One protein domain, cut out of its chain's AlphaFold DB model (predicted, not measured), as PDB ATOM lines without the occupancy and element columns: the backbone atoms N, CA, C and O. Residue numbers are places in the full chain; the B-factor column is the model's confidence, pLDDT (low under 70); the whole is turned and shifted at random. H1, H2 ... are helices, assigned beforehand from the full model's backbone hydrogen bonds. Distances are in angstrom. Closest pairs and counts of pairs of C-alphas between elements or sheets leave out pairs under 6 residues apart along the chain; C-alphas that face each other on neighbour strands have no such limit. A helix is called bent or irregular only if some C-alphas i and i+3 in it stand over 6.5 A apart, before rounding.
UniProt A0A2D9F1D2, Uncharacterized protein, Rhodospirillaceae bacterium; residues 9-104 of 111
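AT A GLANCE: This is residues 9 to 104 of the 111 residues of an uncharacterized protein of Rhodospirillaceae bacterium (UniProt A0A2D9F1D2). Four helices cross one another, with H4 in the middle: H1 crosses H4 on one side, and on the opposite side H4 is covered by an antiparallel hairpin of the long H2 and the shorter H3. H2 makes the long axis, and the turn between H3 and H4 sticks out with residues 80 to 85. The printed part has 96 residues with four named helices, in the order H1, H2, H3, H4, and no named strand; the class is all helix. The whole is compact, with a radius of gyration of the C-alphas of 13.6 A, and only just elongated, with spans of 41 by 27 by 22 A.

HOW THE PARTS SIT: H1, residues 9 to 25, touches H4, residues 89 to 102, about perpendicular at 84 degrees; the closest C-alphas, those of Arg 18 and Gly 94, are 4.0 A apart. H1 is close to but not clearly touching H2, residues 30 to 56; their closest C-alphas, those of Ser 25 and Gly 36, are 7.8 A apart. H1 and H3, residues 63 to 79, are apart. H2 and H3 form a helical hairpin, opposite ways at a tilt of 36 degrees, only just steep. They touch through residues 43 to 50 and 70 to 74 alone, and their closest C-alphas, those of Val 47 and Cys 70, are 6.7 A apart. H3 and H4 form a second helical hairpin, at a steep tilt of 42 degrees; the closest C-alphas, those of Asn 78 and Ser 89, are 5.8 A apart. H4 is the hub, touching three helices. It runs the same way as H2 at a steep tilt of 59 degrees, and the closest C-alphas, those of Val 43 and Leu 96, are 6.6 A apart. The helix packing is mostly crossed, with 0 of 4 touching pairs at a shallow tilt. In H1, H3 and H4 every O i to N i+4 pair is within hydrogen-bond range; in H2 21 of 23 are.

IN THESE COORDINATES: H1 begins at C-alpha 9, (113.669, 278.826, 342.111), and is 24.5 A long. H2 begins at C-alpha 30, (94.193, 274.146, 370.565), and measures 39.5 A from first to last C-alpha; it is neither bent nor irregular, but only just: C-alphas 31 and 34 are 6.2 A apart. H3 is 24.5 A long. H4, 20.0 A long, ends at C-alpha 102, (116.892, 269.942, 361.069).

THE WHOLE: The two C-alphas farthest apart, those of Tyr 30 and Asp 60, are 41.7 A apart. The printed part has no cut. The link from H1 to H2 is tight, those from H2 to H3 and from H3 to H4 are short, and no link is long. The mean pLDDT of the printed part is 91.8; residues 28 to 32 are under 70.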
ATOM      1  N   ASP A   9     115.061 278.426 341.887       94.75
ATOM      2  CA  ASP A   9     113.669 278.826 342.111       94.75
ATOM      3  C   ASP A   9     112.898 277.800 342.956       94.75
ATOM      4  O   ASP A   9     112.158 278.160 343.872       94.75
ATOM      5  N   VAL A  10     113.131 276.504 342.723       94.31
ATOM      6  CA  VAL A  10     112.545 275.425 343.533       94.31
ATOM      7  C   VAL A  10     113.086 275.470 344.962       94.31
ATOM      8  O   VAL A  10     112.330 275.285 345.920       94.31
ATOM      9  N   VAL A  11     114.387 275.736 345.122       94.38
ATOM     10  CA  VAL A  11     115.016 275.871 346.444       94.38
ATOM     11  C   VAL A  11     114.442 277.069 347.202       94.38
ATOM     12  O   VAL A  11     114.135 276.945 348.388       94.38
ATOM     13  N   GLU A  12     114.253 278.209 346.538       95.88
ATOM     14  CA  GLU A  12     113.663 279.401 347.151       95.88
ATOM     15  C   GLU A  12     112.234 279.136 347.646       95.88
ATOM     16  O   GLU A  12     111.941 279.360 348.824       95.88
ATOM     17  N   LEU A  13     111.383 278.530 346.810       96.25
ATOM     18  CA  LEU A  13     110.022 278.142 347.197       96.25
ATOM     19  C   LEU A  13     110.003 277.136 348.358       96.25
ATOM     20  O   LEU A  13     109.171 277.231 349.265       96.25
ATOM     21  N   ALA A  14     110.937 276.182 348.381       95.69
ATOM     22  CA  ALA A  14     111.068 275.239 349.489       95.69
ATOM     23  C   ALA A  14     111.400 275.947 350.815       95.69
ATOM     24  O   ALA A  14     110.832 275.624 351.865       95.69
ATOM     25  N   LEU A  15     112.281 276.951 350.773       96.38
ATOM     26  CA  LEU A  15     112.616 277.772 351.936       96.38
ATOM     27  C   LEU A  15     111.433 278.633 352.397       96.38
ATOM     28  O   LEU A  15     111.223 278.775 353.605       96.38
ATOM     29  N   GLU A  16     110.640 279.183 351.478       97.12
ATOM     30  CA  GLU A  16     109.420 279.922 351.818       97.12
ATOM     31  C   GLU A  16     108.385 279.036 352.515       97.12
ATOM     32  O   GLU A  16     107.895 279.389 353.593       97.12
ATOM     33  N   LEU A  17     108.117 277.850 351.965       97.00
ATOM     34  CA  LEU A  17     107.208 276.870 352.564       97.00
ATOM     35  C   LEU A  17     107.671 276.460 353.963       97.00
ATOM     36  O   LEU A  17     106.871 276.412 354.901       97.00
ATOM     37  N   ARG A  18     108.977 276.238 354.141       96.19
ATOM     38  CA  ARG A  18     109.566 275.952 355.451       96.19
ATOM     39  C   ARG A  18     109.331 277.090 356.448       96.19
ATOM     40  O   ARG A  18     108.945 276.841 357.590       96.19
ATOM     41  N   ARG A  19     109.557 278.344 356.041       95.06
ATOM     42  CA  ARG A  19     109.307 279.524 356.892       95.06
ATOM     43  C   ARG A  19     107.827 279.628 357.267       95.06
ATOM     44  O   ARG A  19     107.519 279.910 358.426       95.06
ATOM     45  N   GLY A  20     106.927 279.356 356.321       93.94
ATOM     46  CA  GLY A  20     105.483 279.291 356.552       93.94
ATOM     47  C   GLY A  20     105.111 278.253 357.614       93.94
ATOM     48  O   GLY A  20     104.441 278.587 358.591       93.94
ATOM     49  N   TYR A  21     105.632 277.032 357.489       94.38
ATOM     50  CA  TYR A  21     105.446 275.965 358.479       94.38
ATOM     51  C   TYR A  21     106.024 276.319 359.862       94.38
ATOM     52  O   TYR A  21     105.393 276.096 360.897       94.38
ATOM     53  N   ALA A  22     107.209 276.933 359.917       91.25
ATOM     54  CA  ALA A  22     107.802 277.375 361.180       91.25
ATOM     55  C   ALA A  22     106.953 278.448 361.888       91.25
ATOM     56  O   ALA A  22     106.959 278.543 363.115       91.25
ATOM     57  N   LYS A  23     106.221 279.272 361.128       89.94
ATOM     58  CA  LYS A  23     105.289 280.263 361.675       89.94
ATOM     59  C   LYS A  23     104.002 279.610 362.190       89.94
ATOM     60  O   LYS A  23     103.560 279.959 363.286       89.94
ATOM     61  N   SER A  24     103.421 278.672 361.438       85.25
ATOM     62  CA  SER A  24     102.185 277.985 361.841       85.25
ATOM     63  C   SER A  24     102.396 277.102 363.071       85.25
ATOM     64  O   SER A  24     101.639 277.206 364.031       85.25
ATOM     65  N   SER A  25     103.485 276.330 363.115       83.25
ATOM     66  CA  SER A  25     103.824 275.452 364.251       83.25
ATOM     67  C   SER A  25     104.059 276.192 365.576       83.25
ATOM     68  O   SER A  25     103.892 275.610 366.643       83.25
ATOM     69  N   ARG A  26     104.424 277.479 365.534       82.31
ATOM     70  CA  ARG A  26     104.627 278.320 366.728       82.31
ATOM     71  C   ARG A  26     103.364 279.039 367.203       82.31
ATOM     72  O   ARG A  26     103.410 279.686 368.245       82.31
ATOM     73  N   THR A  27     102.263 278.946 366.459       76.19
ATOM     74  CA  THR A  27     100.997 279.616 366.787       76.19
ATOM     75  C   THR A  27      99.920 278.567 367.080       76.19
ATOM     76  O   THR A  27      99.059 278.327 366.236       76.19
ATOM     77  N   PRO A  28      99.961 277.894 368.245       60.19
ATOM     78  CA  PRO A  28      99.036 276.808 368.532       60.19
ATOM     79  C   PRO A  28      97.609 277.338 368.706       60.19
ATOM     80  O   PRO A  28      97.311 278.104 369.624       60.19
ATOM     81  N   ARG A  29      96.702 276.889 367.837       67.50
ATOM     82  CA  ARG A  29      95.261 276.888 368.096       67.50
ATOM     83  C   ARG A  29      94.904 275.499 368.615       67.50
ATOM     84  O   ARG A  29      95.163 274.521 367.930       67.50
ATOM     85  N   TYR A  30      94.340 275.408 369.820       51.53
ATOM     86  CA  TYR A  30      94.193 274.146 370.565       51.53
ATOM     87  C   TYR A  30      93.568 272.977 369.768       51.53
ATOM     88  O   TYR A  30      94.044 271.861 369.912       51.53
ATOM     89  N   MET A  31      92.567 273.212 368.903       50.59
ATOM     90  CA  MET A  31      91.996 272.158 368.034       50.59
ATOM     91  C   MET A  31      92.817 271.879 366.763       50.59
ATOM     92  O   MET A  31      92.821 270.758 366.270       50.59
ATOM     93  N   GLU A  32      93.532 272.870 366.225       67.69
ATOM     94  CA  GLU A  32      94.396 272.688 365.045       67.69
ATOM     95  C   GLU A  32      95.740 272.029 365.419       67.69
ATOM     96  O   GLU A  32      96.421 271.481 364.553       67.69
ATOM     97  N   ALA A  33      96.120 272.056 366.702       71.19
ATOM     98  CA  ALA A  33      97.373 271.492 367.197       71.19
ATOM     99  C   ALA A  33      97.432 269.962 367.040       71.19
ATOM    100  O   ALA A  33      98.417 269.453 366.513       71.19
ATOM    101  N   GLU A  34      96.369 269.240 367.411       80.50
ATOM    102  CA  GLU A  34      96.315 267.770 367.316       80.50
ATOM    103  C   GLU A  34      96.311 267.285 365.855       80.50
ATOM    104  O   GLU A  34      97.027 266.348 365.485       80.50
ATOM    105  N   LEU A  35      95.566 267.979 364.985       84.50
ATOM    106  CA  LEU A  35      95.607 267.731 363.543       84.50
ATOM    107  C   LEU A  35      97.006 268.019 362.982       84.50
ATOM    108  O   LEU A  35      97.542 267.222 362.213       84.50
ATOM    109  N   GLY A  36      97.614 269.135 363.391       87.50
ATOM    110  CA  GLY A  36      98.967 269.513 362.999       87.50
ATOM    111  C   GLY A  36     100.004 268.457 363.378       87.50
ATOM    112  O   GLY A  36     100.808 268.074 362.529       87.50
ATOM    113  N   GLU A  37      99.969 267.946 364.608       90.31
ATOM    114  CA  GLU A  37     100.846 266.862 365.074       90.31
ATOM    115  C   GLU A  37     100.631 265.574 364.269       90.31
ATOM    116  O   GLU A  37     101.591 264.995 363.760       90.31
ATOM    117  N   THR A  38      99.373 265.191 364.039       91.69
ATOM    118  CA  THR A  38      99.027 264.011 363.229       91.69
ATOM    119  C   THR A  38      99.586 264.111 361.807       91.69
ATOM    120  O   THR A  38     100.144 263.149 361.269       91.69
ATOM    121  N   LEU A  39      99.463 265.281 361.173       92.81
ATOM    122  CA  LEU A  39     100.014 265.521 359.841       92.81
ATOM    123  C   LEU A  39     101.546 265.502 359.854       92.81
ATOM    124  O   LEU A  39     102.146 264.905 358.962       92.81
ATOM    125  N   GLN A  40     102.189 266.093 360.866       94.38
ATOM    126  CA  GLN A  40     103.648 266.045 361.010       94.38
ATOM    127  C   GLN A  40     104.160 264.610 361.128       94.38
ATOM    128  O   GLN A  40     105.136 264.253 360.468       94.38
ATOM    129  N   ASP A  41     103.511 263.778 361.938       95.19
ATOM    130  CA  ASP A  41     103.921 262.387 362.129       95.19
ATOM    131  C   ASP A  41     103.747 261.561 360.854       95.19
ATOM    132  O   ASP A  41     104.628 260.768 360.510       95.19
ATOM    133  N   ARG A  42     102.691 261.828 360.076       95.88
ATOM    134  CA  ARG A  42     102.535 261.262 358.728       95.88
ATOM    135  C   ARG A  42     103.669 261.668 357.789       95.88
ATOM    136  O   ARG A  42     104.233 260.800 357.125       95.88
ATOM    137  N   VAL A  43     104.041 262.954 357.748       96.75
ATOM    138  CA  VAL A  43     105.174 263.418 356.925       96.75
ATOM    139  C   VAL A  43     106.466 262.720 357.350       96.75
ATOM    140  O   VAL A  43     107.169 262.183 356.496       96.75
ATOM    141  N   LYS A  44     106.771 262.671 358.653       96.50
ATOM    142  CA  LYS A  44     107.977 262.005 359.174       96.50
ATOM    143  C   LYS A  44     108.027 260.532 358.763       96.50
ATOM    144  O   LYS A  44     109.067 260.081 358.290       96.50
ATOM    145  N   ALA A  45     106.925 259.799 358.922       97.69
ATOM    146  CA  ALA A  45     106.856 258.376 358.598       97.69
ATOM    147  C   ALA A  45     107.087 258.102 357.102       97.69
ATOM    148  O   ALA A  45     107.885 257.233 356.738       97.69
ATOM    149  N   GLU A  46     106.435 258.870 356.228       97.75
ATOM    150  CA  GLU A  46     106.562 258.718 354.774       97.75
ATOM    151  C   GLU A  46     107.966 259.101 354.291       97.75
ATOM    152  O   GLU A  46     108.596 258.353 353.542       97.75
ATOM    153  N   VAL A  47     108.506 260.223 354.773       96.19
ATOM    154  CA  VAL A  47     109.859 260.675 354.420       96.19
ATOM    155  C   VAL A  47     110.916 259.695 354.920       96.19
ATOM    156  O   VAL A  47     111.836 259.368 354.174       96.19
ATOM    157  N   MET A  48     110.776 259.174 356.143       96.75
ATOM    158  CA  MET A  48     111.680 258.155 356.685       96.75
ATOM    159  C   MET A  48     111.666 256.881 355.835       96.75
ATOM    160  O   MET A  48     112.726 256.324 355.541       96.75
ATOM    161  N   THR A  49     110.485 256.442 355.397       97.75
ATOM    162  CA  THR A  49     110.334 255.269 354.527       97.75
ATOM    163  C   THR A  49     111.045 255.488 353.193       97.75
ATOM    164  O   THR A  49     111.942 254.722 352.839       97.75
ATOM    165  N   LEU A  50     110.727 256.580 352.488       97.12
ATOM    166  CA  LEU A  50     111.354 256.917 351.205       97.12
ATOM    167  C   LEU A  50     112.874 257.063 351.336       97.12
ATOM    168  O   LEU A  50     113.630 256.561 350.503       97.12
ATOM    169  N   ARG A  51     113.340 257.714 352.408       96.00
ATOM    170  CA  ARG A  51     114.768 257.900 352.664       96.00
ATOM    171  C   ARG A  51     115.479 256.574 352.913       96.00
ATOM    172  O   ARG A  51     116.581 256.389 352.403       96.00
ATOM    173  N   SER A  52     114.857 255.664 353.654       96.19
ATOM    174  CA  SER A  52     115.411 254.333 353.919       96.19
ATOM    175  C   SER A  52     115.567 253.534 352.628       96.19
ATOM    176  O   SER A  52     116.633 252.975 352.389       96.19
ATOM    177  N   MET A  53     114.560 253.568 351.750       96.69
ATOM    178  CA  MET A  53     114.623 252.902 350.444       96.69
ATOM    179  C   MET A  53     115.706 253.503 349.532       96.69
ATOM    180  O   MET A  53     116.427 252.767 348.858       96.69
ATOM    181  N   LEU A  54     115.875 254.833 349.533       95.88
ATOM    182  CA  LEU A  54     116.951 255.500 348.789       95.88
ATOM    183  C   LEU A  54     118.340 255.085 349.294       95.88
ATOM    184  O   LEU A  54     119.232 254.842 348.485       95.88
ATOM    185  N   ILE A  55     118.532 254.997 350.614       94.81
ATOM    186  CA  ILE A  55     119.804 254.569 351.219       94.81
ATOM    187  C   ILE A  55     120.086 253.092 350.921       94.81
ATOM    188  O   ILE A  55     121.215 252.749 350.587       94.81
ATOM    189  N   ALA A  56     119.068 252.235 351.011       95.25
ATOM    190  CA  ALA A  56     119.187 250.799 350.764       95.25
ATOM    191  C   ALA A  56     119.483 250.448 349.295       95.25
ATOM    192  O   ALA A  56     119.843 249.312 348.997       95.25
ATOM    193  N   GLY A  57     119.331 251.403 348.374       94.25
ATOM    194  CA  GLY A  57     119.494 251.159 346.944       94.25
ATOM    195  C   GLY A  57     118.232 250.671 346.237       94.25
ATOM    196  O   GLY A  57     118.271 250.438 345.035       94.25
ATOM    197  N   GLU A  58     117.113 250.545 346.955       96.25
ATOM    198  CA  GLU A  58     115.821 250.144 346.383       96.25
ATOM    199  C   GLU A  58     115.208 251.250 345.519       96.25
ATOM    200  O   GLU A  58     114.538 250.970 344.526       96.25
ATOM    201  N   LEU A  59     115.451 252.514 345.886       94.56
ATOM    202  CA  LEU A  59     115.197 253.660 345.019       94.56
ATOM    203  C   LEU A  59     116.518 254.112 344.404       94.56
ATOM    204  O   LEU A  59     117.405 254.613 345.102       94.56
ATOM    205  N   ASP A  60     116.631 253.946 343.090       93.38
ATOM    206  CA  ASP A  60     117.752 254.435 342.295       93.38
ATOM    207  C   ASP A  60     117.338 255.705 341.552       93.38
ATOM    208  O   ASP A  60     116.931 255.685 340.393       93.38
ATOM    209  N   LEU A  61     117.325 256.809 342.298       94.69
ATOM    210  CA  LEU A  61     116.867 258.116 341.846       94.69
ATOM    211  C   LEU A  61     117.955 259.157 342.106       94.69
ATOM    212  O   LEU A  61     118.627 259.118 343.140       94.69
ATOM    213  N   ASP A  62     118.084 260.106 341.185       93.81
ATOM    214  CA  ASP A  62     118.880 261.310 341.400       93.81
ATOM    215  C   ASP A  62     118.190 262.278 342.383       93.81
ATOM    216  O   ASP A  62     117.054 262.067 342.828       93.81
ATOM    217  N   GLY A  63     118.907 263.342 342.756       93.44
ATOM    218  CA  GLY A  63     118.423 264.349 343.703       93.44
ATOM    219  C   GLY A  63     117.061 264.938 343.317       93.44
ATOM    220  O   GLY A  63     116.140 264.895 344.145       93.44
ATOM    221  N   PRO A  64     116.888 265.437 342.077       95.44
ATOM    222  CA  PRO A  64     115.620 266.001 341.634       95.44
ATOM    223  C   PRO A  64     114.480 264.978 341.602       95.44
ATOM    224  O   PRO A  64     113.377 265.280 342.060       95.44
ATOM    225  N   SER A  65     114.727 263.753 341.132       96.44
ATOM    226  CA  SER A  65     113.689 262.717 341.050       96.44
ATOM    227  C   SER A  65     113.247 262.239 342.432       96.44
ATOM    228  O   SER A  65     112.056 262.023 342.666       96.44
ATOM    229  N   PHE A  66     114.178 262.109 343.381       97.12
ATOM    230  CA  PHE A  66     113.836 261.764 344.758       97.12
ATOM    231  C   PHE A  66     113.082 262.895 345.473       97.12
ATOM    232  O   PHE A  66     112.117 262.633 346.198       97.12
ATOM    233  N   HIS A  67     113.468 264.154 345.247       96.69
ATOM    234  CA  HIS A  67     112.710 265.317 345.724       96.69
ATOM    235  C   HIS A  67     111.279 265.318 345.169       96.69
ATOM    236  O   HIS A  67     110.327 265.411 345.949       96.69
ATOM    237  N   ALA A  68     111.116 265.121 343.858       97.44
ATOM    238  CA  ALA A  68     109.808 265.046 343.216       97.44
ATOM    239  C   ALA A  68     108.948 263.910 343.793       97.44
ATOM    240  O   ALA A  68     107.762 264.108 344.058       97.44
ATOM    241  N   LEU A  69     109.544 262.744 344.067       97.94
ATOM    242  CA  LEU A  69     108.857 261.624 344.713       97.94
ATOM    243  C   LEU A  69     108.372 261.976 346.126       97.94
ATOM    244  O   LEU A  69     107.239 261.644 346.484       97.94
ATOM    245  N   CYS A  70     109.200 262.664 346.918       97.75
ATOM    246  CA  CYS A  70     108.805 263.133 348.244       97.75
ATOM    247  C   CYS A  70     107.602 264.076 348.146       97.75
ATOM    248  O   CYS A  70     106.604 263.864 348.830       97.75
ATOM    249  N   VAL A  71     107.656 265.072 347.257       97.69
ATOM    250  CA  VAL A  71     106.557 266.033 347.057       97.69
ATOM    251  C   VAL A  71     105.279 265.327 346.601       97.69
ATOM    252  O   VAL A  71     104.228 265.529 347.207       97.69
ATOM    253  N   ALA A  72     105.372 264.435 345.613       98.06
ATOM    254  CA  ALA A  72     104.230 263.676 345.107       98.06
ATOM    255  C   ALA A  72     103.594 262.788 346.187       98.06
ATOM    256  O   ALA A  72     102.375 262.605 346.215       98.06
ATOM    257  N   ARG A  73     104.394 262.235 347.109       97.81
ATOM    258  CA  ARG A  73     103.860 261.484 348.251       97.81
ATOM    259  C   ARG A  73     103.047 262.383 349.180       97.81
ATOM    260  O   ARG A  73     101.984 261.966 349.630       97.81
ATOM    261  N   LEU A  74     103.509 263.604 349.441       97.44
ATOM    262  CA  LEU A  74     102.771 264.563 350.267       97.44
ATOM    263  C   LEU A  74     101.488 265.052 349.600       97.44
ATOM    264  O   LEU A  74     100.487 265.235 350.288       97.44
ATOM    265  N   ASP A  75     101.492 265.210 348.277       97.12
ATOM    266  CA  ASP A  75     100.278 265.540 347.528       97.12
ATOM    267  C   ASP A  75      99.221 264.437 347.684       97.12
ATOM    268  O   ASP A  75      98.068 264.745 347.972       97.12
ATOM    269  N   LYS A  76      99.616 263.156 347.675       96.81
ATOM    270  CA  LYS A  76      98.700 262.038 347.981       96.81
ATOM    271  C   LYS A  76      98.153 262.069 349.411       96.81
ATOM    272  O   LYS A  76      96.986 261.754 349.624       96.81
ATOM    273  N   ILE A  77      98.972 262.443 350.400       94.88
ATOM    274  CA  ILE A  77      98.501 262.615 351.790       94.88
ATOM    275  C   ILE A  77      97.453 263.726 351.848       94.88
ATOM    276  O   ILE A  77      96.430 263.572 352.511       94.88
ATOM    277  N   ASN A  78      97.706 264.830 351.143       94.94
ATOM    278  CA  ASN A  78      96.778 265.942 351.060       94.94
ATOM    279  C   ASN A  78      95.477 265.522 350.366       94.94
ATOM    280  O   ASN A  78      94.403 265.833 350.862       94.94
ATOM    281  N   GLU A  79      95.537 264.806 349.243       95.06
ATOM    282  CA  GLU A  79      94.363 264.309 348.504       95.06
ATOM    283  C   GLU A  79      93.482 263.363 349.328       95.06
ATOM    284  O   GLU A  79      92.268 263.364 349.159       95.06
ATOM    285  N   ALA A  80      94.068 262.601 350.257       92.69
ATOM    286  CA  ALA A  80      93.343 261.688 351.142       92.69
ATOM    287  C   ALA A  80      92.574 262.384 352.288       92.69
ATOM    288  O   ALA A  80      92.047 261.703 353.171       92.69
ATOM    289  N   ARG A  81      92.535 263.723 352.316       91.19
ATOM    290  CA  ARG A  81      91.777 264.505 353.304       91.19
ATOM    291  C   ARG A  81      90.266 264.329 353.142       91.19
ATOM    292  O   ARG A  81      89.771 264.055 352.051       91.19
ATOM    293  N   GLU A  82      89.524 264.540 354.227       89.31
ATOM    294  CA  GLU A  82      88.061 264.516 354.168       89.31
ATOM    295  C   GLU A  82      87.524 265.654 353.281       89.31
ATOM    296  O   GLU A  82      88.044 266.777 353.340       89.31
ATOM    297  N   PRO A  83      86.469 265.407 352.480       87.69
ATOM    298  CA  PRO A  83      85.830 266.451 351.690       87.69
ATOM    299  C   PRO A  83      85.393 267.631 352.566       87.69
ATOM    300  O   PRO A  83      84.728 267.447 353.580       87.69
ATOM    301  N   GLY A  84      85.751 268.850 352.161       85.44
ATOM    302  CA  GLY A  84      85.463 270.067 352.929       85.44
ATOM    303  C   GLY A  84      86.543 270.453 353.945       85.44
ATOM    304  O   GLY A  84      86.425 271.511 354.553       85.44
ATOM    305  N   THR A  85      87.605 269.654 354.091       87.31
ATOM    306  CA  THR A  85      88.807 270.057 354.836       87.31
ATOM    307  C   THR A  85      89.673 270.994 353.993       87.31
ATOM    308  O   THR A  85      89.880 270.751 352.797       87.31
ATOM    309  N   ASP A  86      90.210 272.036 354.630       89.31
ATOM    310  CA  ASP A  86      91.133 272.985 354.005       89.31
ATOM    311  C   ASP A  86      92.360 272.286 353.408       89.31
ATOM    312  O   ASP A  86      92.824 271.255 353.903       89.31
ATOM    313  N   ASP A  87      92.908 272.872 352.342       91.88
ATOM    314  CA  ASP A  87      94.138 272.387 351.724       91.88
ATOM    315  C   ASP A  87      95.318 272.463 352.704       91.88
ATOM    316  O   ASP A  87      95.637 273.525 353.238       91.88
ATOM    317  N   GLN A  88      95.986 271.329 352.922       93.75
ATOM    318  CA  GLN A  88      97.117 271.210 353.846       93.75
ATOM    319  C   GLN A  88      98.458 271.093 353.107       93.75
ATOM    320  O   GLN A  88      99.490 270.835 353.732       93.75
ATOM    321  N   SER A  89      98.487 271.282 351.781       95.31
ATOM    322  CA  SER A  89      99.678 271.018 350.960       95.31
ATOM    323  C   SER A  89     100.884 271.856 351.394       95.31
ATOM    324  O   SER A  89     101.991 271.331 351.539       95.31
ATOM    325  N   ALA A  90     100.665 273.144 351.678       95.50
ATOM    326  CA  ALA A  90     101.709 274.053 352.132       95.50
ATOM    327  C   ALA A  90     102.281 273.637 353.495       95.50
ATOM    328  O   ALA A  90     103.497 273.682 353.693       95.50
ATOM    329  N   PHE A  91     101.424 273.177 354.412       95.12
ATOM    330  CA  PHE A  91     101.842 272.684 355.723       95.12
ATOM    331  C   PHE A  91     102.704 271.424 355.591       95.12
ATOM    332  O   PHE A  91     103.798 271.364 356.152       95.12
ATOM    333  N   LEU A  92     102.248 270.446 354.804       96.88
ATOM    334  CA  LEU A  92     102.955 269.179 354.601       96.88
ATOM    335  C   LEU A  92     104.324 269.398 353.947       96.88
ATOM    336  O   LEU A  92     105.336 268.896 354.440       96.88
ATOM    337  N   LYS A  93     104.376 270.185 352.865       97.94
ATOM    338  CA  LYS A  93     105.626 270.481 352.147       97.94
ATOM    339  C   LYS A  93     106.580 271.303 353.014       97.94
ATOM    340  O   LYS A  93     107.768 271.002 353.068       97.94
ATOM    341  N   GLY A  94     106.069 272.280 353.762       97.12
ATOM    342  CA  GLY A  94     106.869 273.029 354.729       97.12
ATOM    343  C   GLY A  94     107.451 272.145 355.840       97.12
ATOM    344  O   GLY A  94     108.617 272.318 356.195       97.12
ATOM    345  N   CYS A  95     106.690 271.158 356.328       96.88
ATOM    346  CA  CYS A  95     107.161 270.168 357.300       96.88
ATOM    347  C   CYS A  95     108.310 269.316 356.738       96.88
ATOM    348  O   CYS A  95     109.339 269.169 357.393       96.88
ATOM    349  N   LEU A  96     108.186 268.825 355.498       97.56
ATOM    350  CA  LEU A  96     109.262 268.100 354.811       97.56
ATOM    351  C   LEU A  96     110.559 268.910 354.767       97.56
ATOM    352  O   LEU A  96     111.624 268.380 355.075       97.56
ATOM    353  N   TYR A  97     110.482 270.187 354.402       97.31
ATOM    354  CA  TYR A  97     111.673 271.028 354.310       97.31
ATOM    355  C   TYR A  97     112.244 271.410 355.680       97.31
ATOM    356  O   TYR A  97     113.459 271.569 355.804       97.31
ATOM    357  N   ASP A  98     111.415 271.512 356.723       96.19
ATOM    358  CA  ASP A  98     111.899 271.669 358.099       96.19
ATOM    359  C   ASP A  98     112.630 270.412 358.588       96.19
ATOM    360  O   ASP A  98     113.714 270.527 359.156       96.19
ATOM    361  N   ILE A  99     112.102 269.216 358.297       94.31
ATOM    362  CA  ILE A  99     112.784 267.937 358.558       94.31
ATOM    363  C   ILE A  99     114.105 267.883 357.789       94.31
ATOM    364  O   ILE A  99     115.136 267.528 358.360       94.31
ATOM    365  N   ALA A 100     114.092 268.260 356.507       94.06
ATOM    366  CA  ALA A 100     115.279 268.200 355.669       94.06
ATOM    367  C   ALA A 100     116.426 269.054 356.218       94.06
ATOM    368  O   ALA A 100     117.578 268.624 356.201       94.06
ATOM    369  N   ASP A 101     116.102 270.228 356.750       93.44
ATOM    370  CA  ASP A 101     117.081 271.099 357.385       93.44
ATOM    371  C   ASP A 101     117.515 270.595 358.768       93.44
ATOM    372  O   ASP A 101     118.703 270.393 358.999       93.44
ATOM    373  N   ARG A 102     116.570 270.320 359.679       91.25
ATOM    374  CA  ARG A 102     116.892 269.942 361.069       91.25
ATOM    375  C   ARG A 102     117.629 268.615 361.177       91.25
ATOM    376  O   ARG A 102     118.486 268.459 362.042       91.25
ATOM    377  N   CYS A 103     117.274 267.656 360.329       90.38
ATOM    378  CA  CYS A 103     117.879 266.328 360.311       90.38
ATOM    379  C   CYS A 103     119.039 266.227 359.315       90.38
ATOM    380  O   CYS A 103     119.563 265.132 359.120       90.38
ATOM    381  N   MET A 104     119.427 267.333 358.662       87.19
ATOM    382  CA  MET A 104     120.447 267.356 357.607       87.19
ATOM    383  C   MET A 104     120.184 266.305 356.513       87.19
ATOM    384  O   MET A 104     121.112 265.724 355.942       87.19
TER     385      MET A 104